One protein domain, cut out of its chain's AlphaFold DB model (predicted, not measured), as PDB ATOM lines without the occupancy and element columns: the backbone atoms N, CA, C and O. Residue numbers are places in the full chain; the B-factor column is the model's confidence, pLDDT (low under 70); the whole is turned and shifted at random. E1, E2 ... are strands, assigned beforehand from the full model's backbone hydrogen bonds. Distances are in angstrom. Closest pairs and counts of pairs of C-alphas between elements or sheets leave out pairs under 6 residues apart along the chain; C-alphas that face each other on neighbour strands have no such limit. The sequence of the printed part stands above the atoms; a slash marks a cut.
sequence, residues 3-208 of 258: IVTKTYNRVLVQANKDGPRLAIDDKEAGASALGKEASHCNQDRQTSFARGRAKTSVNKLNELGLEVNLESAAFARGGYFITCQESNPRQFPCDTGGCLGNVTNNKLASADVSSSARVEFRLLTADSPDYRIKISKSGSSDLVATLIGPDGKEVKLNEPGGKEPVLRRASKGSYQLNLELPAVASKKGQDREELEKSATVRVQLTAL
ATOM      1  N   ILE A   3     149.712 140.415 168.367       83.25
ATOM      2  CA  ILE A   3     149.856 141.025 169.696       83.25
ATOM      3  C   ILE A   3     151.214 141.706 169.743       83.25
ATOM      4  O   ILE A   3     152.244 141.039 169.648       83.25
ATOM      5  N   VAL A   4     151.211 143.021 169.929       87.44
ATOM      6  CA  VAL A   4     152.423 143.818 170.124       87.44
ATOM      7  C   VAL A   4     152.413 144.335 171.552       87.44
ATOM      8  O   VAL A   4     151.414 144.874 172.014       87.44
ATOM      9  N   THR A   5     153.514 144.165 172.281       87.62
ATOM     10  CA  THR A   5     153.639 144.689 173.647       87.62
ATOM     11  C   THR A   5     154.824 145.634 173.736       87.62
ATOM     12  O   THR A   5     155.901 145.335 173.226       87.62
ATOM     13  N   LYS A   6     154.613 146.782 174.379       90.88
ATOM     14  CA  LYS A   6     155.649 147.757 174.722       90.88
ATOM     15  C   LYS A   6     155.584 148.019 176.215       90.88
ATOM     16  O   LYS A   6     154.499 148.188 176.760       90.88
ATOM     17  N   THR A   7     156.727 148.074 176.867       91.44
ATOM     18  CA  THR A   7     156.836 148.313 178.305       91.44
ATOM     19  C   THR A   7     157.626 149.588 178.546       91.44
ATOM     20  O   THR A   7     158.440 149.996 177.717       91.44
ATOM     21  N   TYR A   8     157.319 150.266 179.645       91.62
ATOM     22  CA  TYR A   8     157.940 151.533 179.996       91.62
ATOM     23  C   TYR A   8     157.983 151.668 181.514       91.62
ATOM     24  O   TYR A   8     156.947 151.686 182.180       91.62
ATOM     25  N   ASN A   9     159.185 151.761 182.069       91.12
ATOM     26  CA  ASN A   9     159.408 151.941 183.495       91.12
ATOM     27  C   ASN A   9     160.052 153.303 183.720       91.12
ATOM     28  O   ASN A   9     161.017 153.653 183.043       91.12
ATOM     29  N   ARG A  10     159.532 154.064 184.682       94.75
ATOM     30  CA  ARG A  10     160.037 155.384 185.056       94.75
ATOM     31  C   ARG A  10     160.283 155.429 186.553       94.75
ATOM     32  O   ARG A  10     159.395 155.133 187.348       94.75
ATOM     33  N   VAL A  11     161.475 155.875 186.926       89.88
ATOM     34  CA  VAL A  11     161.841 156.167 188.310       89.88
ATOM     35  C   VAL A  11     162.367 157.589 188.381       89.88
ATOM     36  O   VAL A  11     163.379 157.909 187.762       89.88
ATOM     37  N   LEU A  12     161.701 158.429 189.163       93.44
ATOM     38  CA  LEU A  12     162.155 159.764 189.514       93.44
ATOM     39  C   LEU A  12     162.400 159.812 191.021       93.44
ATOM     40  O   LEU A  12     161.477 159.646 191.813       93.44
ATOM     41  N   VAL A  13     163.642 160.049 191.430       92.88
ATOM     42  CA  VAL A  13     163.998 160.187 192.849       92.88
ATOM     43  C   VAL A  13     164.642 161.532 193.115       92.88
ATOM     44  O   VAL A  13     165.403 162.050 192.298       92.88
ATOM     45  N   GLN A  14     164.372 162.079 194.290       90.81
ATOM     46  CA  GLN A  14     164.960 163.320 194.755       90.81
ATOM     47  C   GLN A  14     165.266 163.219 196.246       90.81
ATOM     48  O   GLN A  14     164.456 162.740 197.037       90.81
ATOM     49  N   ALA A  15     166.446 163.690 196.636       87.69
ATOM     50  CA  ALA A  15     166.855 163.772 198.030       87.69
ATOM     51  C   ALA A  15     167.463 165.155 198.286       87.69
ATOM     52  O   ALA A  15     168.592 165.441 197.882       87.69
ATOM     53  N   ASN A  16     166.696 166.024 198.952       81.25
ATOM     54  CA  ASN A  16     167.116 167.370 199.341       81.25
ATOM     55  C   ASN A  16     167.732 168.183 198.169       81.25
ATOM     56  O   ASN A  16     167.210 168.132 197.061       81.25
ATOM     57  N   LYS A  17     168.784 168.986 198.401       69.62
ATOM     58  CA  LYS A  17     169.409 169.897 197.427       69.62
ATOM     59  C   LYS A  17     170.088 169.181 196.253       69.62
ATOM     60  O   LYS A  17     170.546 169.865 195.341       69.62
ATOM     61  N   ASP A  18     170.182 167.851 196.272       71.62
ATOM     62  CA  ASP A  18     170.594 167.128 195.078       71.62
ATOM     63  C   ASP A  18     169.437 167.121 194.073       71.62
ATOM     64  O   ASP A  18     168.278 166.869 194.409       71.62
ATOM     65  N   GLY A  19     169.766 167.459 192.824       75.75
ATOM     66  CA  GLY A  19     168.794 167.510 191.739       75.75
ATOM     67  C   GLY A  19     168.089 166.165 191.526       75.75
ATOM     68  O   GLY A  19     168.619 165.113 191.909       75.75
ATOM     69  N   PRO A  20     166.896 166.181 190.909       87.81
ATOM     70  CA  PRO A  20     166.158 164.962 190.625       87.81
ATOM     71  C   PRO A  20     166.973 164.027 189.726       87.81
ATOM     72  O   PRO A  20     167.630 164.463 188.780       87.81
ATOM     73  N   ARG A  21     166.903 162.726 190.006       90.81
ATOM     74  CA  ARG A  21     167.487 161.671 189.175       90.81
ATOM     75  C   ARG A  21     166.371 160.888 188.511       90.81
ATOM     76  O   ARG A  21     165.508 160.342 189.195       90.81
ATOM     77  N   LEU A  22     166.415 160.846 187.186       93.00
ATOM     78  CA  LEU A  22     165.461 160.139 186.345       93.00
ATOM     79  C   LEU A  22     166.138 158.911 185.735       93.00
ATOM     80  O   LEU A  22     167.191 159.037 185.114       93.00
ATOM     81  N   ALA A  23     165.517 157.747 185.889       92.00
ATOM     82  CA  ALA A  23     165.855 156.531 185.164       92.00
ATOM     83  C   ALA A  23     164.631 156.054 184.379       92.00
ATOM     84  O   ALA A  23     163.510 156.062 184.899       92.00
ATOM     85  N   ILE A  24     164.854 155.666 183.126       92.69
ATOM     86  CA  ILE A  24     163.832 155.157 182.213       92.69
ATOM     87  C   ILE A  24     164.406 153.933 181.507       92.69
ATOM     88  O   ILE A  24     165.519 154.009 180.991       92.69
ATOM     89  N   ASP A  25     163.647 152.842 181.482       94.75
ATOM     90  CA  ASP A  25     164.027 151.596 180.812       94.75
ATOM     91  C   ASP A  25     162.779 150.782 180.434       94.75
ATOM     92  O   ASP A  25     161.726 150.895 181.072       94.75
ATOM     93  N   ASP A  26     162.872 149.956 179.397       87.19
ATOM     94  CA  ASP A  26     161.759 149.133 178.924       87.19
ATOM     95  C   ASP A  26     161.507 147.914 179.825       87.19
ATOM     96  O   ASP A  26     160.356 147.509 179.988       87.19
ATOM     97  N   LYS A  27     162.526 147.357 180.483       88.19
ATOM     98  CA  LYS A  27     162.405 146.157 181.328       88.19
ATOM     99  C   LYS A  27     162.486 146.475 182.812       88.19
ATOM    100  O   LYS A  27     161.626 146.034 183.580       88.19
ATOM    101  N   GLU A  28     163.506 147.223 183.215       92.44
ATOM    102  CA  GLU A  28     163.785 147.530 184.612       92.44
ATOM    103  C   GLU A  28     164.468 148.893 184.763       92.44
ATOM    104  O   GLU A  28     165.588 149.104 184.311       92.44
ATOM    105  N   ALA A  29     163.814 149.810 185.474       90.00
ATOM    106  CA  ALA A  29     164.374 151.108 185.828       90.00
ATOM    107  C   ALA A  29     164.655 151.170 187.333       90.00
ATOM    108  O   ALA A  29     163.835 150.763 188.159       90.00
ATOM    109  N   GLY A  30     165.804 151.730 187.706       90.62
ATOM    110  CA  GLY A  30     166.184 151.921 189.099       90.62
ATOM    111  C   GLY A  30     166.996 153.192 189.283       90.62
ATOM    112  O   GLY A  30     167.889 153.489 188.492       90.62
ATOM    113  N   ALA A  31     166.701 153.941 190.341       91.50
ATOM    114  CA  ALA A  31     167.484 155.109 190.719       91.50
ATOM    115  C   ALA A  31     167.510 155.280 192.237       91.50
ATOM    116  O   ALA A  31     166.593 154.876 192.956       91.50
ATOM    117  N   SER A  32     168.569 155.915 192.727       92.75
ATOM    118  CA  SER A  32     168.685 156.345 194.116       92.75
ATOM    119  C   SER A  32     169.291 157.740 194.193       92.75
ATOM    120  O   SER A  32     170.118 158.120 193.358       92.75
ATOM    121  N   ALA A  33     168.875 158.506 195.194       90.12
ATOM    122  CA  ALA A  33     169.404 159.821 195.520       90.12
ATOM    123  C   ALA A  33     169.705 159.890 197.020       90.12
ATOM    124  O   ALA A  33     168.944 159.375 197.841       90.12
ATOM    125  N   LEU A  34     170.816 160.533 197.367       88.75
ATOM    126  CA  LEU A  34     171.262 160.753 198.739       88.75
ATOM    127  C   LEU A  34     171.472 162.251 198.927       88.75
ATOM    128  O   LEU A  34     172.151 162.865 198.115       88.75
ATOM    129  N   GLY A  35     170.913 162.834 199.978       83.00
ATOM    130  CA  GLY A  35     171.049 164.255 200.251       83.00
ATOM    131  C   GLY A  35     172.472 164.653 200.654       83.00
ATOM    132  O   GLY A  35     173.143 163.974 201.433       83.00
ATOM    133  N   LYS A  36     172.924 165.807 200.144       75.50
ATOM    134  CA  LYS A  36     174.151 166.504 200.575       75.50
ATOM    135  C   LYS A  36     173.857 167.560 201.637       75.50
ATOM    136  O   LYS A  36     174.154 168.744 201.468       75.50
ATOM    137  N   GLU A  37     173.191 167.183 202.716       74.88
ATOM    138  CA  GLU A  37     172.976 168.113 203.821       74.88
ATOM    139  C   GLU A  37     174.255 168.368 204.610       74.88
ATOM    140  O   GLU A  37     174.976 167.430 204.943       74.88
ATOM    141  N   ALA A  38     174.478 169.624 204.987       68.69
ATOM    142  CA  ALA A  38     175.465 170.009 205.983       68.69
ATOM    143  C   ALA A  38     174.756 170.390 207.289       68.69
ATOM    144  O   ALA A  38     173.663 170.960 207.268       68.69
ATOM    145  N   SER A  39     175.395 170.070 208.409       69.50
ATOM    146  CA  SER A  39     174.982 170.448 209.756       69.50
ATOM    147  C   SER A  39     176.182 171.034 210.484       69.50
ATOM    148  O   SER A  39     177.301 170.563 210.284       69.50
ATOM    149  N   HIS A  40     175.943 172.035 211.328       67.44
ATOM    150  CA  HIS A  40     176.955 172.549 212.255       67.44
ATOM    151  C   HIS A  40     177.135 171.634 213.478       67.44
ATOM    152  O   HIS A  40     178.136 171.736 214.175       67.44
ATOM    153  N   CYS A  41     176.189 170.720 213.716       66.19
ATOM    154  CA  CYS A  41     176.202 169.760 214.816       66.19
ATOM    155  C   CYS A  41     176.341 168.326 214.286       66.19
ATOM    156  O   CYS A  41     175.575 167.908 213.413       66.19
ATOM    157  N   ASN A  42     177.295 167.564 214.833       62.97
ATOM    158  CA  ASN A  42     177.601 166.192 214.398       62.97
ATOM    159  C   ASN A  42     176.893 165.092 215.205       62.97
ATOM    160  O   ASN A  42     176.936 163.938 214.786       62.97
ATOM    161  N   GLN A  43     176.275 165.417 216.345       62.25
ATOM    162  CA  GLN A  43     175.739 164.406 217.267       62.25
ATOM    163  C   GLN A  43     174.519 163.655 216.713       62.25
ATOM    164  O   GLN A  43     174.474 162.441 216.860       62.25
ATOM    165  N   ASP A  44     173.612 164.331 215.996       65.06
ATOM    166  CA  ASP A  44     172.413 163.716 215.410       65.06
ATOM    167  C   ASP A  44     172.253 164.111 213.935       65.06
ATOM    168  O   ASP A  44     171.762 165.196 213.599       65.06
ATOM    169  N   ARG A  45     172.692 163.218 213.038       72.75
ATOM    170  CA  ARG A  45     172.657 163.413 211.583       72.75
ATOM    171  C   ARG A  45     171.931 162.265 210.895       72.75
ATOM    172  O   ARG A  45     172.393 161.128 210.923       72.75
ATOM    173  N   GLN A  46     170.868 162.580 210.164       79.69
ATOM    174  CA  GLN A  46     170.273 161.657 209.203       79.69
ATOM    175  C   GLN A  46     170.157 162.332 207.842       79.69
ATOM    176  O   GLN A  46     169.452 163.324 207.691       79.69
ATOM    177  N   THR A  47     170.851 161.794 206.839       84.75
ATOM    178  CA  THR A  47     170.741 162.265 205.456       84.75
ATOM    179  C   THR A  47     169.443 161.805 204.818       84.75
ATOM    180  O   THR A  47     168.985 160.676 205.042       84.75
ATOM    181  N   SER A  48     168.860 162.696 204.011       88.38
ATOM    182  CA  SER A  48     167.697 162.336 203.212       88.38
ATOM    183  C   SER A  48     168.104 161.291 202.176       88.38
ATOM    184  O   SER A  48     169.212 161.321 201.631       88.38
ATOM    185  N   PHE A  49     167.234 160.323 201.928       90.81
ATOM    186  CA  PHE A  49     167.505 159.248 200.985       90.81
ATOM    187  C   PHE A  49     166.224 158.838 200.277       90.81
ATOM    188  O   PHE A  49     165.196 158.617 200.915       90.81
ATOM    189  N   ALA A  50     166.307 158.707 198.959       93.06
ATOM    190  CA  ALA A  50     165.229 158.207 198.127       93.06
ATOM    191  C   ALA A  50     165.743 157.092 197.221       93.06
ATOM    192  O   ALA A  50     166.850 157.169 196.681       93.06
ATOM    193  N   ARG A  51     164.924 156.062 197.026       95.12
ATOM    194  CA  ARG A  51     165.198 154.956 196.109       95.12
ATOM    195  C   ARG A  51     163.908 154.551 195.420       95.12
ATOM    196  O   ARG A  51     162.864 154.482 196.055       95.12
ATOM    197  N   GLY A  52     163.999 154.251 194.136       94.38
ATOM    198  CA  GLY A  52     162.890 153.708 193.373       94.38
ATOM    199  C   GLY A  52     163.338 152.564 192.479       94.38
ATOM    200  O   GLY A  52     164.485 152.537 192.018       94.38
ATOM    201  N   ARG A  53     162.426 151.620 192.247       95.62
ATOM    202  CA  ARG A  53     162.594 150.501 191.322       95.62
ATOM    203  C   ARG A  53     161.269 150.213 190.631       95.62
ATOM    204  O   ARG A  53     160.266 150.011 191.306       95.62
ATOM    205  N   ALA A  54     161.285 150.158 189.309       95.00
ATOM    206  CA  ALA A  54     160.155 149.728 188.501       95.00
ATOM    207  C   ALA A  54     160.600 148.587 187.591       95.00
ATOM    208  O   ALA A  54     161.649 148.681 186.951       95.00
ATOM    209  N   LYS A  55     159.813 147.517 187.536       95.44
ATOM    210  CA  LYS A  55     160.083 146.357 186.692       95.44
ATOM    211  C   LYS A  55     158.797 145.901 186.028       95.44
ATOM    212  O   LYS A  55     157.758 145.797 186.674       95.44
ATOM    213  N   THR A  56     158.895 145.589 184.742       94.81
ATOM    214  CA  THR A  56     157.785 145.030 183.975       94.81
ATOM    215  C   THR A  56     158.248 143.771 183.259       94.81
ATOM    216  O   THR A  56     159.312 143.748 182.646       94.81
ATOM    217  N   SER A  57     157.450 142.707 183.320       93.44
ATOM    218  CA  SER A  57     157.696 141.480 182.558       93.44
ATOM    219  C   SER A  57     156.440 141.021 181.838       93.44
ATOM    220  O   SER A  57     155.321 141.223 182.311       93.44
ATOM    221  N   VAL A  58     156.637 140.427 180.665       93.19
ATOM    222  CA  VAL A  58     155.566 140.018 179.760       93.19
ATOM    223  C   VAL A  58     155.786 138.556 179.399       93.19
ATOM    224  O   VAL A  58     156.762 138.216 178.734       93.19
ATOM    225  N   ASN A  59     154.868 137.700 179.832       92.06
ATOM    226  CA  ASN A  59     154.909 136.260 179.626       92.06
ATOM    227  C   ASN A  59     153.798 135.852 178.655       92.06
ATOM    228  O   ASN A  59     152.613 136.063 178.916       92.06
ATOM    229  N   LYS A  60     154.163 135.236 177.529       90.62
ATOM    230  CA  LYS A  60     153.184 134.650 176.607       90.62
ATOM    231  C   LYS A  60     152.620 133.369 177.231       90.62
ATOM    232  O   LYS A  60     153.378 132.444 177.500       90.62
ATOM    233  N   LEU A  61     151.307 133.315 177.459       88.50
ATOM    234  CA  LEU A  61     150.637 132.136 178.030       88.50
ATOM    235  C   LEU A  61     150.303 131.108 176.944       88.50
ATOM    236  O   LEU A  61     150.528 129.916 177.112       88.50
ATOM    237  N   ASN A  62     149.743 131.579 175.830       85.62
ATOM    238  CA  ASN A  62     149.437 130.792 174.638       85.62
ATOM    239  C   ASN A  62     149.362 131.740 173.424       85.62
ATOM    240  O   ASN A  62     149.773 132.899 173.505       85.62
ATOM    241  N   GLU A  63     148.871 131.279 172.274       80.69
ATOM    242  CA  GLU A  63     148.763 132.123 171.072       80.69
ATOM    243  C   GLU A  63     147.785 133.302 171.213       80.69
ATOM    244  O   GLU A  63     147.933 134.302 170.517       80.69
ATOM    245  N   LEU A  64     146.828 133.210 172.139       83.50
ATOM    246  CA  LEU A  64     145.752 134.181 172.360       83.50
ATOM    247  C   LEU A  64     145.782 134.779 173.775       83.50
ATOM    248  O   LEU A  64     144.795 135.357 174.233       83.50
ATOM    249  N   GLY A  65     146.891 134.613 174.496       87.50
ATOM    250  CA  GLY A  65     146.950 134.838 175.931       87.50
ATOM    251  C   GLY A  65     148.294 135.386 176.376       87.50
ATOM    252  O   GLY A  65     149.348 134.870 176.003       87.50
ATOM    253  N   LEU A  66     148.242 136.413 177.216       93.56
ATOM    254  CA  LEU A  66     149.394 137.137 177.735       93.56
ATOM    255  C   LEU A  66     149.227 137.365 179.237       93.56
ATOM    256  O   LEU A  66     148.126 137.642 179.713       93.56
ATOM    257  N   GLU A  67     150.323 137.298 179.973       93.75
ATOM    258  CA  GLU A  67     150.424 137.758 181.350       93.75
ATOM    259  C   GLU A  67     151.440 138.899 181.422       93.75
ATOM    260  O   GLU A  67     152.544 138.794 180.894       93.75
ATOM    261  N   VAL A  68     151.061 139.992 182.073       94.19
ATOM    262  CA  VAL A  68     151.918 141.146 182.335       94.19
ATOM    263  C   VAL A  68     152.065 141.286 183.843       94.19
ATOM    264  O   VAL A  68     151.062 141.408 184.548       94.19
ATOM    265  N   ASN A  69     153.300 141.279 184.334       94.88
ATOM    266  CA  ASN A  69     153.620 141.516 185.737       94.88
ATOM    267  C   ASN A  69     154.296 142.881 185.871       94.88
ATOM    268  O   ASN A  69     155.264 143.164 185.163       94.88
ATOM    269  N   LEU A  70     153.763 143.706 186.767       94.31
ATOM    270  CA  LEU A  70     154.209 145.063 187.063       94.31
ATOM    271  C   LEU A  70     154.637 145.126 188.527       94.31
ATOM    272  O   LEU A  70     153.887 144.712 189.413       94.31
ATOM    273  N   GLU A  71     155.822 145.662 188.780       95.44
ATOM    274  CA  GLU A  71     156.377 145.875 190.113       95.44
ATOM    275  C   GLU A  71     156.843 147.327 190.225       95.44
ATOM    276  O   GLU A  71     157.633 147.799 189.407       95.44
ATOM    277  N   SER A  72     156.369 148.026 191.254       94.50
ATOM    278  CA  SER A  72     156.751 149.403 191.571       94.50
ATOM    279  C   SER A  72     157.075 149.506 193.053       94.50
ATOM    280  O   SER A  72     156.201 149.326 193.900       94.50
ATOM    281  N   ALA A  73     158.327 149.820 193.363       95.25
ATOM    282  CA  ALA A  73     158.815 150.014 194.719       95.25
ATOM    283  C   ALA A  73     159.375 151.428 194.875       95.25
ATOM    284  O   ALA A  73     160.290 151.819 194.148       95.25
ATOM    285  N   ALA A  74     158.841 152.182 195.830       94.75
ATOM    286  CA  ALA A  74     159.265 153.534 196.166       94.75
ATOM    287  C   ALA A  74     159.647 153.610 197.646       94.75
ATOM    288  O   ALA A  74     158.904 153.173 198.521       94.75
ATOM    289  N   PHE A  75     160.804 154.197 197.923       94.44
ATOM    290  CA  PHE A  75     161.310 154.435 199.264       94.44
ATOM    291  C   PHE A  75     161.726 155.895 199.396       94.44
ATOM    292  O   PHE A  75     162.491 156.407 198.572       94.44
ATOM    293  N   ALA A  76     161.288 156.542 200.469       92.50
ATOM    294  CA  ALA A  76     161.717 157.880 200.834       92.50
ATOM    295  C   ALA A  76     161.928 157.979 202.344       92.50
ATOM    296  O   ALA A  76     161.068 157.614 203.142       92.50
ATOM    297  N   ARG A  77     163.066 158.534 202.746       90.88
ATOM    298  CA  ARG A  77     163.367 158.884 204.131       90.88
ATOM    299  C   ARG A  77     163.860 160.312 204.176       90.88
ATOM    300  O   ARG A  77     164.832 160.651 203.496       90.88
ATOM    301  N   GLY A  78     163.184 161.133 204.968       85.38
ATOM    302  CA  GLY A  78     163.595 162.513 205.152       85.38
ATOM    303  C   GLY A  78     164.971 162.614 205.811       85.38
ATOM    304  O   GLY A  78     165.522 161.647 206.338       85.38
ATOM    305  N   GLY A  79     165.553 163.803 205.722       81.75
ATOM    306  CA  GLY A  79     166.752 164.138 206.477       81.75
ATOM    307  C   GLY A  79     166.399 164.927 207.734       81.75
ATOM    308  O   GLY A  79     165.445 165.714 207.724       81.75
ATOM    309  N   TYR A  80     167.197 164.753 208.781       78.88
ATOM    310  CA  TYR A  80     167.088 165.476 210.044       78.88
ATOM    311  C   TYR A  80     168.469 165.874 210.562       78.88
ATOM    312  O   TYR A  80     169.394 165.055 210.587       78.88
ATOM    313  N   PHE A  81     168.585 167.136 210.980       73.94
ATOM    314  CA  PHE A  81     169.800 167.713 211.538       73.94
ATOM    315  C   PHE A  81     169.435 168.725 212.612       73.94
ATOM    316  O   PHE A  81     168.468 169.482 212.475       73.94
ATOM    317  N   ILE A  82     170.259 168.766 213.650       71.56
ATOM    318  CA  ILE A  82     170.204 169.812 214.663       71.56
ATOM    319  C   ILE A  82     171.042 170.989 214.169       71.56
ATOM    320  O   ILE A  82     172.186 170.824 213.749       71.56
ATOM    321  N   THR A  83     170.466 172.184 214.209       66.31
ATOM    322  CA  THR A  83     171.182 173.430 213.910       66.31
ATOM    323  C   THR A  83     171.383 174.238 215.186       66.31
ATOM    324  O   THR A  83     170.645 174.072 216.160       66.31
ATOM    325  N   CYS A  84     172.413 175.081 215.209       65.44
ATOM    326  CA  CYS A  84     172.677 175.946 216.352       65.44
ATOM    327  C   CYS A  84     171.628 177.057 216.442       65.44
ATOM    328  O   CYS A  84     171.120 177.534 215.428       65.44
ATOM    329  N   GLN A  85     171.314 177.482 217.664       60.31
ATOM    330  CA  GLN A  85     170.385 178.578 217.895       60.31
ATOM    331  C   GLN A  85     171.064 179.916 217.541       60.31
ATOM    332  O   GLN A  85     172.031 180.311 218.185       60.31
ATOM    333  N   GLU A  86     170.556 180.631 216.532       55.66
ATOM    334  CA  GLU A  86     171.110 181.926 216.084       55.66
ATOM    335  C   GLU A  86     170.943 183.068 217.108       55.66
ATOM    336  O   GLU A  86     171.520 184.139 216.936       55.66
ATOM    337  N   SER A  87     170.174 182.874 218.186       54.78
ATOM    338  CA  SER A  87     169.728 183.983 219.038       54.78
ATOM    339  C   SER A  87     170.807 184.599 219.935       54.78
ATOM    340  O   SER A  87     170.560 185.681 220.462       54.78
ATOM    341  N   ASN A  88     171.987 183.979 220.121       55.22
ATOM    342  CA  ASN A  88     173.114 184.667 220.772       55.22
ATOM    343  C   ASN A  88     174.498 184.001 220.529       55.22
ATOM    344  O   ASN A  88     174.875 183.081 221.261       55.22
ATOM    345  N   PRO A  89     175.319 184.478 219.571       54.25
ATOM    346  CA  PRO A  89     176.599 183.848 219.203       54.25
ATOM    347  C   PRO A  89     177.672 183.870 220.307       54.25
ATOM    348  O   PRO A  89     178.672 183.167 220.203       54.25
ATOM    349  N   ARG A  90     177.484 184.663 221.371       57.19
ATOM    350  CA  ARG A  90     178.413 184.729 222.514       57.19
ATOM    351  C   ARG A  90     178.088 183.761 223.650       57.19
ATOM    352  O   ARG A  90     178.912 183.620 224.546       57.19
ATOM    353  N   GLN A  91     176.901 183.154 223.657       55.72
ATOM    354  CA  GLN A  91     176.410 182.434 224.836       55.72
ATOM    355  C   GLN A  91     176.641 180.921 224.737       55.72
ATOM    356  O   GLN A  91     176.962 180.317 225.753       55.72
ATOM    357  N   PHE A  92     176.576 180.331 223.532       56.41
ATOM    358  CA  PHE A  92     176.884 178.912 223.287       56.41
ATOM    359  C   PHE A  92     177.366 178.664 221.837       56.41
ATOM    360  O   PHE A  92     176.550 178.379 220.959       56.41
ATOM    361  N   PRO A  93     178.675 178.768 221.548       57.22
ATOM    362  CA  PRO A  93     179.230 178.399 220.244       57.22
ATOM    363  C   PRO A  93     178.953 176.924 219.896       57.22
ATOM    364  O   PRO A  93     179.045 176.049 220.766       57.22
ATOM    365  N   CYS A  94     178.675 176.633 218.617       58.22
ATOM    366  CA  CYS A  94     178.507 175.262 218.106       58.22
ATOM    367  C   CYS A  94     179.711 174.370 218.452       58.22
ATOM    368  O   CYS A  94     179.540 173.212 218.826       58.22
ATOM    369  N   ASP A  95     180.915 174.946 218.407       56.41
ATOM    370  CA  ASP A  95     182.192 174.264 218.649       56.41
ATOM    371  C   ASP A  95     182.370 173.806 220.108       56.41
ATOM    372  O   ASP A  95     183.176 172.926 220.393       56.41
ATOM    373  N   THR A  96     181.597 174.376 221.038       54.34
ATOM    374  CA  THR A  96     181.665 174.096 222.485       54.34
ATOM    375  C   THR A  96     180.453 173.327 223.024       54.34
ATOM    376  O   THR A  96     180.278 173.235 224.236       54.34
ATOM    377  N   GLY A  97     179.603 172.769 222.152       55.03
ATOM    378  CA  GLY A  97     178.445 171.962 222.568       55.03
ATOM    379  C   GLY A  97     177.108 172.711 222.629       55.03
ATOM    380  O   GLY A  97     176.159 172.210 223.223       55.03
ATOM    381  N   GLY A  98     176.985 173.874 221.974       58.94
ATOM    382  CA  GLY A  98     175.732 174.641 221.840       58.94
ATOM    383  C   GLY A  98     174.651 174.008 220.946       58.94
ATOM    384  O   GLY A  98     173.785 174.710 220.422       58.94
ATOM    385  N   CYS A  99     174.691 172.693 220.737       63.72
ATOM    386  CA  CYS A  99     173.743 171.940 219.920       63.72
ATOM    387  C   CYS A  99     172.447 171.659 220.702       63.72
ATOM    388  O   CYS A  99     172.103 170.515 220.964       63.72
ATOM    389  N   LEU A 100     171.730 172.714 221.094       60.25
ATOM    390  CA  LEU A 100     170.480 172.638 221.872       60.25
ATOM    391  C   LEU A 100     169.219 172.779 220.991       60.25
ATOM    392  O   LEU A 100     168.134 173.079 221.482       60.25
ATOM    393  N   GLY A 101     169.369 172.647 219.670       55.03
ATOM    394  CA  GLY A 101     168.426 173.155 218.675       55.03
ATOM    395  C   GLY A 101     167.011 172.576 218.750       55.03
ATOM    396  O   GLY A 101     166.759 171.473 218.281       55.03
ATOM    397  N   ASN A 102     166.058 173.415 219.164       51.44
ATOM    398  CA  ASN A 102     164.624 173.272 218.865       51.44
ATOM    399  C   ASN A 102     164.292 173.502 217.370       51.44
ATOM    400  O   ASN A 102     163.125 173.463 216.980       51.44
ATOM    401  N   VAL A 103     165.292 173.781 216.523       53.94
ATOM    402  CA  VAL A 103     165.117 174.080 215.095       53.94
ATOM    403  C   VAL A 103     165.557 172.879 214.266       53.94
ATOM    404  O   VAL A 103     166.736 172.691 213.956       53.94
ATOM    405  N   THR A 104     164.573 172.059 213.914       57.47
ATOM    406  CA  THR A 104     164.738 170.852 213.109       57.47
ATOM    407  C   THR A 104     164.563 171.217 211.634       57.47
ATOM    408  O   THR A 104     163.513 171.691 211.199       57.47
ATOM    409  N   ASN A 105     165.609 171.058 210.820       62.31
ATOM    410  CA  ASN A 105     165.537 171.387 209.394       62.31
ATOM    411  C   ASN A 105     165.068 170.171 208.577       62.31
ATOM    412  O   ASN A 105     165.819 169.600 207.790       62.31
ATOM    413  N   ASN A 106     163.804 169.785 208.730       69.56
ATOM    414  CA  ASN A 106     163.253 168.603 208.065       69.56
ATOM    415  C   ASN A 106     163.451 168.656 206.537       69.56
ATOM    416  O   ASN A 106     162.803 169.436 205.831       69.56
ATOM    417  N   LYS A 107     164.359 167.821 206.017       79.06
ATOM    418  CA  LYS A 107     164.651 167.735 204.581       79.06
ATOM    419  C   LYS A 107     163.766 166.702 203.915       79.06
ATOM    420  O   LYS A 107     163.546 165.627 204.468       79.06
ATOM    421  N   LEU A 108     163.275 167.047 202.727       83.69
ATOM    422  CA  LEU A 108     162.413 166.195 201.921       83.69
ATOM    423  C   LEU A 108     163.244 165.174 201.135       83.69
ATOM    424  O   LEU A 108     164.216 165.543 200.471       83.69
ATOM    425  N   ALA A 109     162.804 163.922 201.164       86.75
ATOM    426  CA  ALA A 109     163.109 162.921 200.153       86.75
ATOM    427  C   ALA A 109     161.811 162.491 199.473       86.75
ATOM    428  O   ALA A 109     160.772 162.393 200.132       86.75
ATOM    429  N   SER A 110     161.879 162.202 198.178       90.44
ATOM    430  CA  SER A 110     160.758 161.666 197.417       90.44
ATOM    431  C   SER A 110     161.212 160.664 196.360       90.44
ATOM    432  O   SER A 110     162.279 160.792 195.757       90.44
ATOM    433  N   ALA A 111     160.377 159.659 196.137       88.75
ATOM    434  CA  ALA A 111     160.497 158.687 195.066       88.75
ATOM    435  C   ALA A 111     159.134 158.564 194.376       88.75
ATOM    436  O   ALA A 111     158.145 158.224 195.019       88.75
ATOM    437  N   ASP A 112     159.097 158.857 193.081       92.88
ATOM    438  CA  ASP A 112     157.950 158.705 192.187       92.88
ATOM    439  C   ASP A 112     158.298 157.628 191.153       92.88
ATOM    440  O   ASP A 112     159.227 157.774 190.352       92.88
ATOM    441  N   VAL A 113     157.597 156.504 191.237       92.06
ATOM    442  CA  VAL A 113     157.906 155.269 190.524       92.06
ATOM    443  C   VAL A 113     156.666 154.801 189.785       92.06
ATOM    444  O   VAL A 113     155.596 154.677 190.372       92.06
ATOM    445  N   SER A 114     156.815 154.493 188.502       93.19
ATOM    446  CA  SER A 114     155.739 153.940 187.686       93.19
ATOM    447  C   SER A 114     156.281 152.819 186.805       93.19
ATOM    448  O   SER A 114     157.237 153.015 186.048       93.19
ATOM    449  N   SER A 115     155.681 151.635 186.925       92.06
ATOM    450  CA  SER A 115     155.834 150.541 185.965       92.06
ATOM    451  C   SER A 115     154.610 150.532 185.058       92.06
ATOM    452  O   SER A 115     153.476 150.675 185.522       92.06
ATOM    453  N   SER A 116     154.829 150.420 183.749       92.56
ATOM    454  CA  SER A 116     153.744 150.494 182.777       92.56
ATOM    455  C   SER A 116     153.957 149.571 181.585       92.56
ATOM    456  O   SER A 116     155.079 149.253 181.180       92.56
ATOM    457  N   ALA A 117     152.841 149.145 181.002       93.44
ATOM    458  CA  ALA A 117     152.816 148.335 179.798       93.44
ATOM    459  C   ALA A 117     151.679 148.778 178.880       93.44
ATOM    460  O   ALA A 117     150.569 149.078 179.319       93.44
ATOM    461  N   ARG A 118     151.950 148.766 177.581       93.81
ATOM    462  CA  ARG A 118     150.981 148.955 176.512       93.81
ATOM    463  C   ARG A 118     150.914 147.680 175.689       93.81
ATOM    464  O   ARG A 118     151.899 147.295 175.062       93.81
ATOM    465  N   VAL A 119     149.746 147.053 175.673       91.50
ATOM    466  CA  VAL A 119     149.470 145.869 174.857       91.50
ATOM    467  C   VAL A 119     148.523 146.269 173.733       91.50
ATOM    468  O   VAL A 119     147.436 146.779 173.989       91.50
ATOM    469  N   GLU A 120     148.937 146.061 172.490       90.88
ATOM    470  CA  GLU A 120     148.138 146.291 171.292       90.88
ATOM    471  C   GLU A 120     147.714 144.940 170.707       90.88
ATOM    472  O   GLU A 120     148.554 144.094 170.392       90.88
ATOM    473  N   PHE A 121     146.407 144.738 170.559       87.06
ATOM    474  CA  PHE A 121     145.817 143.565 169.921       87.06
ATOM    475  C   PHE A 121     145.234 143.981 168.574       87.06
ATOM    476  O   PHE A 121     144.355 144.842 168.529       87.06
ATOM    477  N   ARG A 122     145.676 143.353 167.483       88.06
ATOM    478  CA  ARG A 122     145.121 143.570 166.141       88.06
ATOM    479  C   ARG A 122     144.311 142.363 165.692       88.06
ATOM    480  O   ARG A 122     144.850 141.272 165.454       88.06
ATOM    481  N   LEU A 123     143.007 142.573 165.560       84.06
ATOM    482  CA  LEU A 123     142.036 141.591 165.082       84.06
ATOM    483  C   LEU A 123     141.808 141.826 163.580       84.06
ATOM    484  O   LEU A 123     141.306 142.878 163.192       84.06
ATOM    485  N   LEU A 124     142.238 140.877 162.737       73.69
ATOM    486  CA  LEU A 124     142.392 141.062 161.281       73.69
ATOM    487  C   LEU A 124     141.221 140.514 160.437       73.69
ATOM    488  O   LEU A 124     140.949 141.050 159.361       73.69
ATOM    489  N   THR A 125     140.518 139.477 160.895       63.25
ATOM    490  CA  THR A 125     139.534 138.722 160.093       63.25
ATOM    491  C   THR A 125     138.084 139.125 160.376       63.25
ATOM    492  O   THR A 125     137.710 139.357 161.522       63.25
ATOM    493  N   ALA A 126     137.284 139.229 159.304       51.50
ATOM    494  CA  ALA A 126     135.858 139.580 159.319       51.50
ATOM    495  C   ALA A 126     134.919 138.359 159.179       51.50
ATOM    496  O   ALA A 126     133.717 138.511 159.356       51.50
ATOM    497  N   ASP A 127     135.442 137.152 158.932       54.03
ATOM    498  CA  ASP A 127     134.639 135.953 158.612       54.03
ATOM    499  C   ASP A 127     134.156 135.152 159.844       54.03
ATOM    500  O   ASP A 127     133.998 133.935 159.807       54.03
ATOM    501  N   SER A 128     133.852 135.867 160.933       52.81
ATOM    502  CA  SER A 128     133.449 135.382 162.266       52.81
ATOM    503  C   SER A 128     134.566 134.680 163.066       52.81
ATOM    504  O   SER A 128     135.376 133.949 162.497       52.81
ATOM    505  N   PRO A 129     134.655 134.903 164.390       59.72
ATOM    506  CA  PRO A 129     133.587 135.368 165.274       59.72
ATOM    507  C   PRO A 129     133.916 136.632 166.074       59.72
ATOM    508  O   PRO A 129     135.061 137.078 166.130       59.72
ATOM    509  N   ASP A 130     132.900 137.173 166.752       68.25
ATOM    510  CA  ASP A 130     133.100 138.093 167.873       68.25
ATOM    511  C   ASP A 130     134.179 137.502 168.802       68.25
ATOM    512  O   ASP A 130     134.033 136.402 169.341       68.25
ATOM    513  N   TYR A 131     135.288 138.209 168.997       76.56
ATOM    514  CA  TYR A 131     136.266 137.806 169.999       76.56
ATOM    515  C   TYR A 131     135.745 138.215 171.371       76.56
ATOM    516  O   TYR A 131     135.088 139.243 171.527       76.56
ATOM    517  N   ARG A 132     136.049 137.434 172.400       83.50
ATOM    518  CA  ARG A 132     135.873 137.846 173.786       83.50
ATOM    519  C   ARG A 132     137.235 138.145 174.386       83.50
ATOM    520  O   ARG A 132     138.045 137.235 174.535       83.50
ATOM    521  N   ILE A 133     137.474 139.402 174.738       86.50
ATOM    522  CA  ILE A 133     138.638 139.811 175.522       86.50
ATOM    523  C   ILE A 133     138.275 139.614 176.991       86.50
ATOM    524  O   ILE A 133     137.322 140.218 177.485       86.50
ATOM    525  N   LYS A 134     139.018 138.744 177.670       88.31
ATOM    526  CA  LYS A 134     138.942 138.498 179.107       88.31
ATOM    527  C   LYS A 134     140.172 139.106 179.768       88.31
ATOM    528  O   LYS A 134     141.287 138.673 179.487       88.31
ATOM    529  N   ILE A 135     139.969 140.084 180.646       88.88
ATOM    530  CA  ILE A 135     141.046 140.746 181.394       88.88
ATOM    531  C   ILE A 135     140.860 140.453 182.878       88.88
ATOM    532  O   ILE A 135     139.869 140.859 183.482       88.88
ATOM    533  N   SER A 136     141.817 139.742 183.463       88.12
ATOM    534  CA  SER A 136     141.894 139.467 184.897       88.12
ATOM    535  C   SER A 136     143.018 140.290 185.512       88.12
ATOM    536  O   SER A 136     144.118 140.331 184.965       88.12
ATOM    537  N   LYS A 137     142.755 140.907 186.664       88.50
ATOM    538  CA  LYS A 137     143.738 141.663 187.447       88.50
ATOM    539  C   LYS A 137     143.867 141.068 188.846       88.50
ATOM    540  O   LYS A 137     142.870 140.641 189.423       88.50
ATOM    541  N   SER A 138     145.074 141.062 189.390       87.19
ATOM    542  CA  SER A 138     145.351 140.698 190.782       87.19
ATOM    543  C   SER A 138     146.508 141.529 191.332       87.19
ATOM    544  O   SER A 138     147.339 142.013 190.565       87.19
ATOM    545  N   GLY A 139     146.589 141.665 192.655       86.62
ATOM    546  CA  GLY A 139     147.620 142.458 193.328       86.62
ATOM    547  C   GLY A 139     147.098 143.822 193.771       86.62
ATOM    548  O   GLY A 139     145.994 143.912 194.305       86.62
ATOM    549  N   SER A 140     147.903 144.867 193.584       85.50
ATOM    550  CA  SER A 140     147.609 146.218 194.070       85.50
ATOM    551  C   SER A 140     146.296 146.785 193.513       85.50
ATOM    552  O   SER A 140     146.036 146.729 192.309       85.50
ATOM    553  N   SER A 141     145.497 147.395 194.393       83.75
ATOM    554  CA  SER A 141     144.287 148.151 194.039       83.75
ATOM    555  C   SER A 141     144.576 149.414 193.230       83.75
ATOM    556  O   SER A 141     143.674 149.933 192.579       83.75
ATOM    557  N   ASP A 142     145.820 149.887 193.261       87.56
ATOM    558  CA  ASP A 142     146.236 151.137 192.627       87.56
ATOM    559  C   ASP A 142     146.619 150.948 191.155       87.56
ATOM    560  O   ASP A 142     146.976 151.913 190.482       87.56
ATOM    561  N   LEU A 143     146.551 149.712 190.645       90.62
ATOM    562  CA  LEU A 143     146.719 149.432 189.227       90.62
ATOM    563  C   LEU A 143     145.668 150.198 188.420       90.62
ATOM    564  O   LEU A 143     144.461 149.977 188.558       90.62
ATOM    565  N   VAL A 144     146.143 151.025 187.495       91.25
ATOM    566  CA  VAL A 144     145.316 151.690 186.501       91.25
ATOM    567  C   VAL A 144     145.359 150.891 185.206       91.25
ATOM    568  O   VAL A 144     146.406 150.763 184.579       91.25
ATOM    569  N   ALA A 145     144.209 150.359 184.798       91.19
ATOM    570  CA  ALA A 145     144.060 149.620 183.553       91.19
ATOM    571  C   ALA A 145     142.962 150.247 182.685       91.19
ATOM    572  O   ALA A 145     141.807 150.366 183.105       91.19
ATOM    573  N   THR A 146     143.315 150.630 181.460       91.25
ATOM    574  CA  THR A 146     142.397 151.259 180.500       91.25
ATOM    575  C   THR A 146     142.469 150.538 179.166       91.25
ATOM    576  O   THR A 146     143.552 150.387 178.603       91.25
ATOM    577  N   LEU A 147     141.320 150.098 178.658       90.69
ATOM    578  CA  LEU A 147     141.187 149.500 177.335       90.69
ATOM    579  C   LEU A 147     140.612 150.531 176.365       90.69
ATOM    580  O   LEU A 147     139.549 151.086 176.620       90.69
ATOM    581  N   ILE A 148     141.290 150.746 175.247       90.62
ATOM    582  CA  ILE A 148     140.859 151.626 174.163       90.62
ATOM    583  C   ILE A 148     140.437 150.746 172.990       90.62
ATOM    584  O   ILE A 148     141.208 149.890 172.544       90.62
ATOM    585  N   GLY A 149     139.193 150.916 172.543       87.81
ATOM    586  CA  GLY A 149     138.652 150.224 171.377       87.81
ATOM    587  C   GLY A 149     139.095 150.845 170.045       87.81
ATOM    588  O   GLY A 149     139.669 151.934 170.025       87.81
ATOM    589  N   PRO A 150     138.784 150.194 168.911       85.88
ATOM    590  CA  PRO A 150     139.088 150.714 167.576       85.88
ATOM    591  C   PRO A 150     138.323 152.002 167.235       85.88
ATOM    592  O   PRO A 150     138.745 152.754 166.364       85.88
ATOM    593  N   ASP A 151     137.215 152.271 167.925       85.88
ATOM    594  CA  ASP A 151     136.453 153.520 167.848       85.88
ATOM    595  C   ASP A 151     137.066 154.655 168.691       85.88
ATOM    596  O   ASP A 151     136.498 155.743 168.771       85.88
ATOM    597  N   GLY A 152     138.207 154.403 169.343       84.50
ATOM    598  CA  GLY A 152     138.891 155.348 170.221       84.50
ATOM    599  C   GLY A 152     138.229 155.520 171.588       84.50
ATOM    600  O   GLY A 152     138.705 156.321 172.390       84.50
ATOM    601  N   LYS A 153     137.148 154.788 171.890       85.69
ATOM    602  CA  LYS A 153     136.481 154.902 173.190       85.69
ATOM    603  C   LYS A 153     137.284 154.202 174.272       85.69
ATOM    604  O   LYS A 153     137.677 153.042 174.134       85.69
ATOM    605  N   GLU A 154     137.473 154.914 175.375       86.50
ATOM    606  CA  GLU A 154     138.168 154.410 176.549       86.50
ATOM    607  C   GLU A 154     137.204 153.714 177.511       86.50
ATOM    608  O   GLU A 154     136.148 154.235 177.873       86.50
ATOM    609  N   VAL A 155     137.609 152.539 177.977       83.50
ATOM    610  CA  VAL A 155     136.929 151.769 179.012       83.50
ATOM    611  C   VAL A 155     137.907 151.570 180.162       83.50
ATOM    612  O   VAL A 155     138.882 150.823 180.050       83.50
ATOM    613  N   LYS A 156     137.643 152.235 181.287       84.31
ATOM    614  CA  LYS A 156     138.404 152.041 182.526       84.31
ATOM    615  C   LYS A 156     138.029 150.695 183.140       84.31
ATOM    616  O   LYS A 156     136.857 150.415 183.359       84.31
ATOM    617  N   LEU A 157     139.025 149.871 183.448       80.00
ATOM    618  CA  LEU A 157     138.856 148.522 184.008       80.00
ATOM    619  C   LEU A 157     138.981 148.514 185.547       80.00
ATOM    620  O   LEU A 157     139.148 147.470 186.187       80.00
ATOM    621  N   ASN A 158     138.924 149.697 186.160       70.50
ATOM    622  CA  ASN A 158     139.210 149.926 187.575       70.50
ATOM    623  C   ASN A 158     137.967 149.836 188.477       70.50
ATOM    624  O   ASN A 158     138.009 150.327 189.598       70.50
ATOM    625  N   GLU A 159     136.869 149.225 188.022       59.22
ATOM    626  CA  GLU A 159     135.619 149.216 188.793       59.22
ATOM    627  C   GLU A 159     135.787 148.565 190.188       59.22
ATOM    628  O   GLU A 159     136.488 147.547 190.326       59.22
ATOM    629  N   PRO A 160     135.181 149.160 191.238       45.16
ATOM    630  CA  PRO A 160     135.257 148.670 192.610       45.16
ATOM    631  C   PRO A 160     134.422 147.390 192.767       45.16
ATOM    632  O   PRO A 160     133.202 147.421 192.862       45.16
ATOM    633  N   GLY A 161     135.110 146.248 192.765       47.94
ATOM    634  CA  GLY A 161     134.525 144.898 192.887       47.94
ATOM    635  C   GLY A 161     135.452 143.781 192.382       47.94
ATOM    636  O   GLY A 161     135.007 142.677 192.086       47.94
ATOM    637  N   GLY A 162     136.749 144.092 192.238       49.81
ATOM    638  CA  GLY A 162     137.726 143.471 191.337       49.81
ATOM    639  C   GLY A 162     138.154 142.033 191.624       49.81
ATOM    640  O   GLY A 162     139.340 141.779 191.811       49.81
ATOM    641  N   LYS A 163     137.219 141.087 191.591       55.56
ATOM    642  CA  LYS A 163     137.525 139.657 191.441       55.56
ATOM    643  C   LYS A 163     137.079 139.107 190.092       55.56
ATOM    644  O   LYS A 163     137.658 138.133 189.614       55.56
ATOM    645  N   GLU A 164     136.086 139.729 189.467       60.88
ATOM    646  CA  GLU A 164     135.541 139.222 188.217       60.88
ATOM    647  C   GLU A 164     136.323 139.738 187.004       60.88
ATOM    648  O   GLU A 164     136.687 140.916 186.935       60.88
ATOM    649  N   PRO A 165     136.633 138.853 186.042       68.00
ATOM    650  CA  PRO A 165     137.327 139.244 184.832       68.00
ATOM    651  C   PRO A 165     136.443 140.157 183.982       68.00
ATOM    652  O   PRO A 165     135.275 139.851 183.739       68.00
ATOM    653  N   VAL A 166     137.018 141.233 183.443       77.31
ATOM    654  CA  VAL A 166     136.301 142.074 182.484       77.31
ATOM    655  C   VAL A 166     136.188 141.310 181.171       77.31
ATOM    656  O   VAL A 166     137.198 140.976 180.552       77.31
ATOM    657  N   LEU A 167     134.953 141.020 180.766       74.12
ATOM    658  CA  LEU A 167     134.619 140.319 179.530       74.12
ATOM    659  C   LEU A 167     134.059 141.331 178.529       74.12
ATOM    660  O   LEU A 167     133.035 141.963 178.782       74.12
ATOM    661  N   ARG A 168     134.708 141.478 177.374       77.44
ATOM    662  CA  ARG A 168     134.247 142.375 176.305       77.44
ATOM    663  C   ARG A 168     134.168 141.641 174.983       77.44
ATOM    664  O   ARG A 168     135.106 140.940 174.621       77.44
ATOM    665  N   ARG A 169     133.055 141.821 174.268       77.31
ATOM    666  CA  ARG A 169     133.001 141.488 172.844       77.31
ATOM    667  C   ARG A 169     133.902 142.451 172.079       77.31
ATOM    668  O   ARG A 169     133.914 143.645 172.373       77.31
ATOM    669  N   ALA A 170     134.651 141.911 171.137       76.94
ATOM    670  CA  ALA A 170     135.595 142.625 170.311       76.94
ATOM    671  C   ALA A 170     135.353 142.265 168.846       76.94
ATOM    672  O   ALA A 170     135.258 141.090 168.487       76.94
ATOM    673  N   SER A 171     135.237 143.305 168.029       76.19
ATOM    674  CA  SER A 171     135.098 143.231 166.581       76.19
ATOM    675  C   SER A 171     136.462 143.433 165.916       76.19
ATOM    676  O   SER A 171     137.488 143.592 166.578       76.19
ATOM    677  N   LYS A 172     136.502 143.407 164.584       82.44
ATOM    678  CA  LYS A 172     137.718 143.699 163.818       82.44
ATOM    679  C   LYS A 172     138.270 145.089 164.171       82.44
ATOM    680  O   LYS A 172     137.515 146.057 164.234       82.44
ATOM    681  N   GLY A 173     139.588 145.192 164.337       85.31
ATOM    682  CA  GLY A 173     140.265 146.454 164.635       85.31
ATOM    683  C   GLY A 173     141.429 146.314 165.615       85.31
ATOM    684  O   GLY A 173     141.813 145.205 165.999       85.31
ATOM    685  N   SER A 174     141.989 147.461 166.001       88.44
ATOM    686  CA  SER A 174     143.074 147.558 166.979       88.44
ATOM    687  C   SER A 174     142.525 147.923 168.351       88.44
ATOM    688  O   SER A 174     141.803 148.907 168.494       88.44
ATOM    689  N   TYR A 175     142.899 147.145 169.359       90.06
ATOM    690  CA  TYR A 175     142.595 147.402 170.762       90.06
ATOM    691  C   TYR A 175     143.884 147.704 171.507       90.06
ATOM    692  O   TYR A 175     144.871 146.990 171.340       90.06
ATOM    693  N   GLN A 176     143.866 148.720 172.361       92.75
ATOM    694  CA  GLN A 176     145.036 149.131 173.126       92.75
ATOM    695  C   GLN A 176     144.738 149.069 174.624       92.75
ATOM    696  O   GLN A 176     143.896 149.803 175.130       92.75
ATOM    697  N   LEU A 177     145.438 148.198 175.341       92.81
ATOM    698  CA  LEU A 177     145.387 148.096 176.793       92.81
ATOM    699  C   LEU A 177     146.582 148.839 177.391       92.81
ATOM    700  O   LEU A 177     147.726 148.426 177.203       92.81
ATOM    701  N   ASN A 178     146.309 149.922 178.112       93.62
ATOM    702  CA  ASN A 178     147.299 150.672 178.876       93.62
ATOM    703  C   ASN A 178     147.228 150.247 180.346       93.62
ATOM    704  O   ASN A 178     146.153 150.284 180.949       93.62
ATOM    705  N   LEU A 179     148.370 149.848 180.898       93.81
ATOM    706  CA  LEU A 179     148.553 149.425 182.280       93.81
ATOM    707  C   LEU A 179     149.572 150.344 182.942       93.81
ATOM    708  O   LEU A 179     150.649 150.545 182.384       93.81
ATOM    709  N   GLU A 180     149.253 150.854 184.122       94.38
ATOM    710  CA  GLU A 180     150.147 151.694 184.913       94.38
ATOM    711  C   GLU A 180     150.003 151.370 186.401       94.38
ATOM    712  O   GLU A 180     148.892 151.322 186.930       94.38
ATOM    713  N   LEU A 181     151.127 151.141 187.080       94.88
ATOM    714  CA  LEU A 181     151.177 150.879 188.512       94.88
ATOM    715  C   LEU A 181     152.063 151.928 189.208       94.88
ATOM    716  O   LEU A 181     153.290 151.777 189.225       94.88
ATOM    717  N   PRO A 182     151.473 152.977 189.803       94.31
ATOM    718  CA  PRO A 182     152.227 154.028 190.474       94.31
ATOM    719  C   PRO A 182     152.555 153.674 191.933       94.31
ATOM    720  O   PRO A 182     151.699 153.222 192.702       94.31
ATOM    721  N   ALA A 183     153.780 153.969 192.359       93.56
ATOM    722  CA  ALA A 183     154.215 153.985 193.750       93.56
ATOM    723  C   ALA A 183     154.921 155.317 194.038       93.56
ATOM    724  O   ALA A 183     155.914 155.655 193.401       93.56
ATOM    725  N   VAL A 184     154.397 156.074 195.001       94.06
ATOM    726  CA  VAL A 184     154.945 157.374 195.395       94.06
ATOM    727  C   VAL A 184     155.214 157.344 196.891       94.06
ATOM    728  O   VAL A 184     154.312 157.037 197.666       94.06
ATOM    729  N   ALA A 185     156.445 157.659 197.282       92.19
ATOM    730  CA  ALA A 185     156.860 157.819 198.671       92.19
ATOM    731  C   ALA A 185     157.465 159.214 198.844       92.19
ATOM    732  O   ALA A 185     158.260 159.653 198.010       92.19
ATOM    733  N   SER A 186     157.099 159.933 199.902       91.88
ATOM    734  CA  SER A 186     157.572 161.301 200.128       91.88
ATOM    735  C   SER A 186     157.556 161.651 201.611       91.88
ATOM    736  O   SER A 186     156.496 161.863 202.203       91.88
ATOM    737  N   LYS A 187     158.742 161.802 202.211       91.31
ATOM    738  CA  LYS A 187     158.887 162.068 203.649       91.31
ATOM    739  C   LYS A 187     159.861 163.186 203.969       91.31
ATOM    740  O   LYS A 187     160.831 163.439 203.255       91.31
ATOM    741  N   LYS A 188     159.573 163.850 205.088       85.25
ATOM    742  CA  LYS A 188     160.387 164.895 205.707       85.25
ATOM    743  C   LYS A 188     160.789 164.447 207.113       85.25
ATOM    744  O   LYS A 188     160.006 163.775 207.774       85.25
ATOM    745  N   GLY A 189     161.954 164.887 207.585       78.38
ATOM    746  CA  GLY A 189     162.406 164.600 208.951       78.38
ATOM    747  C   GLY A 189     162.820 163.140 209.145       78.38
ATOM    748  O   GLY A 189     163.258 162.503 208.196       78.38
ATOM    749  N   GLN A 190     162.696 162.622 210.369       73.38
ATOM    750  CA  GLN A 190     163.187 161.283 210.731       73.38
ATOM    751  C   GLN A 190     162.335 160.123 210.188       73.38
ATOM    752  O   GLN A 190     162.762 158.965 210.217       73.38
ATOM    753  N   ASP A 191     161.141 160.423 209.681       80.00
ATOM    754  CA  ASP A 191     160.217 159.408 209.196       80.00
ATOM    755  C   ASP A 191     160.663 158.804 207.860       80.00
ATOM    756  O   ASP A 191     161.255 159.457 206.990       80.00
ATOM    757  N   ARG A 192     160.304 157.529 207.684       88.19
ATOM    758  CA  ARG A 192     160.471 156.788 206.434       88.19
ATOM    759  C   ARG A 192     159.132 156.333 205.880       88.19
ATOM    760  O   ARG A 192     158.185 156.079 206.618       88.19
ATOM    761  N   GLU A 193     159.092 156.203 204.568       91.06
ATOM    762  CA  GLU A 193     157.999 155.622 203.813       91.06
ATOM    763  C   GLU A 193     158.570 154.644 202.811       91.06
ATOM    764  O   GLU A 193     159.554 154.929 202.126       91.06
ATOM    765  N   GLU A 194     157.942 153.486 202.759       92.75
ATOM    766  CA  GLU A 194     158.320 152.391 201.894       92.75
ATOM    767  C   GLU A 194     157.036 151.799 201.349       92.75
ATOM    768  O   GLU A 194     156.119 151.461 202.103       92.75
ATOM    769  N   LEU A 195     156.952 151.756 200.030       91.19
ATOM    770  CA  LEU A 195     155.768 151.343 199.316       91.19
ATOM    771  C   LEU A 195     156.192 150.393 198.211       91.19
ATOM    772  O   LEU A 195     156.757 150.815 197.205       91.19
ATOM    773  N   GLU A 196     155.904 149.116 198.408       93.25
ATOM    774  CA  GLU A 196     156.101 148.078 197.407       93.25
ATOM    775  C   GLU A 196     154.737 147.632 196.891       93.25
ATOM    776  O   GLU A 196     153.861 147.214 197.651       93.25
ATOM    777  N   LYS A 197     154.538 147.764 195.583       92.69
ATOM    778  CA  LYS A 197     153.314 147.362 194.901       92.69
ATOM    779  C   LYS A 197     153.662 146.402 193.785       92.69
ATOM    780  O   LYS A 197     154.566 146.650 192.992       92.69
ATOM    781  N   SER A 198     152.874 145.347 193.683       92.56
ATOM    782  CA  SER A 198     152.922 144.406 192.575       92.56
ATOM    783  C   SER A 198     151.521 144.198 192.025       92.56
ATOM    784  O   SER A 198     150.556 144.103 192.792       92.56
ATOM    785  N   ALA A 199     151.403 144.094 190.709       92.31
ATOM    786  CA  ALA A 199     150.160 143.736 190.050       92.31
ATOM    787  C   ALA A 199     150.421 142.786 188.882       92.31
ATOM    788  O   ALA A 199     151.388 142.933 188.137       92.31
ATOM    789  N   THR A 200     149.510 141.838 188.703       91.94
ATOM    790  CA  THR A 200     149.513 140.898 187.584       91.94
ATOM    791  C   THR A 200     148.244 141.101 186.780       91.94
ATOM    792  O   THR A 200     147.137 141.127 187.328       91.94
ATOM    793  N   VAL A 201     148.400 141.222 185.466       91.75
ATOM    794  CA  VAL A 201     147.299 141.348 184.515       91.75
ATOM    795  C   VAL A 201     147.377 140.206 183.522       91.75
ATOM    796  O   VAL A 201     148.357 140.061 182.797       91.75
ATOM    797  N   ARG A 202     146.323 139.396 183.465       91.94
ATOM    798  CA  ARG A 202     146.168 138.328 182.475       91.94
ATOM    799  C   ARG A 202     145.146 138.748 181.444       91.94
ATOM    800  O   ARG A 202     144.019 139.096 181.792       91.94
ATOM    801  N   VAL A 203     145.528 138.656 180.182       90.88
ATOM    802  CA  VAL A 203     144.643 138.881 179.047       90.88
ATOM    803  C   VAL A 203     144.494 137.571 178.294       90.88
ATOM    804  O   VAL A 203     145.485 136.928 177.963       90.88
ATOM    805  N   GLN A 204     143.255 137.169 178.040       89.12
ATOM    806  CA  GLN A 204     142.917 136.004 177.230       89.12
ATOM    807  C   GLN A 204     141.894 136.409 176.180       89.12
ATOM    808  O   GLN A 204     140.876 137.018 176.508       89.12
ATOM    809  N   LEU A 205     142.152 136.058 174.928       86.06
ATOM    810  CA  LEU A 205     141.188 136.190 173.852       86.06
ATOM    811  C   LEU A 205     140.584 134.828 173.535       86.06
ATOM    812  O   LEU A 205     141.279 133.818 173.446       86.06
ATOM    813  N   THR A 206     139.269 134.804 173.365       83.81
ATOM    814  CA  THR A 206     138.523 133.601 172.989       83.81
ATOM    815  C   THR A 206     137.666 133.914 171.777       83.81
ATOM    816  O   THR A 206     136.898 134.871 171.802       83.81
ATOM    817  N   ALA A 207     137.792 133.122 170.717       78.50
ATOM    818  CA  ALA A 207     136.882 133.177 169.581       78.50
ATOM    819  C   ALA A 207     135.502 132.646 170.022       78.50
ATOM    820  O   ALA A 207     135.426 131.552 170.582       78.50
ATOM    821  N   LEU A 208     134.419 133.413 169.846       71.12
ATOM    822  CA  LEU A 208     133.059 132.900 170.079       71.12
ATOM    823  C   LEU A 208     132.643 131.982 168.913       71.12
ATOM    824  O   LEU A 208     133.181 132.095 167.834       71.12
TER     825      LEU A 208
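AT A GLANCE: This is residues 3 to 208 of the 258 residues of an uncharacterized protein of Nitrosospira multiformis (UniProt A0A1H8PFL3). This is a long, narrow sandwich of two twisted six-stranded sheets face to face, its long strands running nearly along the rod and the short strands E7 to E10 gathered at one end. Past the other end, loops within residues 35 to 48 and 78 to 107 add to the length. The sandwich is a jelly roll, one long hairpin wound over both sheets: E5 pairs with E12, E6 with E11, E7 with E10 and E8 with E9. The printed part has 206 residues with twelve named strands, E1 to E12, and no named helix; the class is all strand, and the sheets, E2 E1 E6 E11 E8 E9 and E3 E4 E5 E12 E7 E10, are all antiparallel. It is loose, with a radius of gyration of the C-alphas of 24.3 A, and spans 91 by 31 by 27 A.

HOW THE PARTS SIT: E1, residues 3 to 15, and E2, residues 21 to 25, form a hairpin, with N 11 and O 23 at 2.9 A. E3, residues 28 to 34, E4, 49 to 62, and E5, 65 to 77, form a meander, each strand the antiparallel neighbour of the one before; N 31 and O 52 are 3.1 A apart, N 55 and O 71 2.9 A. E6, residues 108 to 123, is the neighbour of E1, with N 8 and O 116 at 2.9 A. E7, residues 131 to 139, pairs with E10, 166 to 170, by N 133 and O 168, 2.8 A. E8, residues 144 to 148, forms a hairpin with E9, 154 to 156; N 147 and O 155 are 2.9 A apart. E11, residues 173 to 188, has E6 on one side, with N 117 and O 179 at 2.9 A, and E8 on the other, with N 146 and O 178 at 2.9 A. E12, residues 192 to 207, is the neighbour of E5, with N 70 and O 199 at 2.8 A, and of E7, with N 134 and O 204 at 2.8 A. Between the sheets, the closest C-alphas of E4 and E6 are those of Ala 54 and Ser 115, 5.1 A. E8 and E10 are apart.

IN THESE COORDINATES: E1 begins at C-alpha 3, (149.856, 141.025, 169.696), and is 40.1 A long. E4 is 42.8 A, E5 40.5 A, E6 48.8 A and E11 49.3 A. E12 is 49.7 A and ends at C-alpha 207, (136.882, 133.177, 169.581).

THE WHOLE: The C-alphas of Arg 90 and Asp 127, 91.5 A apart, are the two farthest apart. The printed part has no cut. The links E3 to E4 and E5 to E6 are long. The mean pLDDT of the printed part is 81.6; residues under 70 include 38 to 44, 83 to 106, 125 to 130 and 159 to 165.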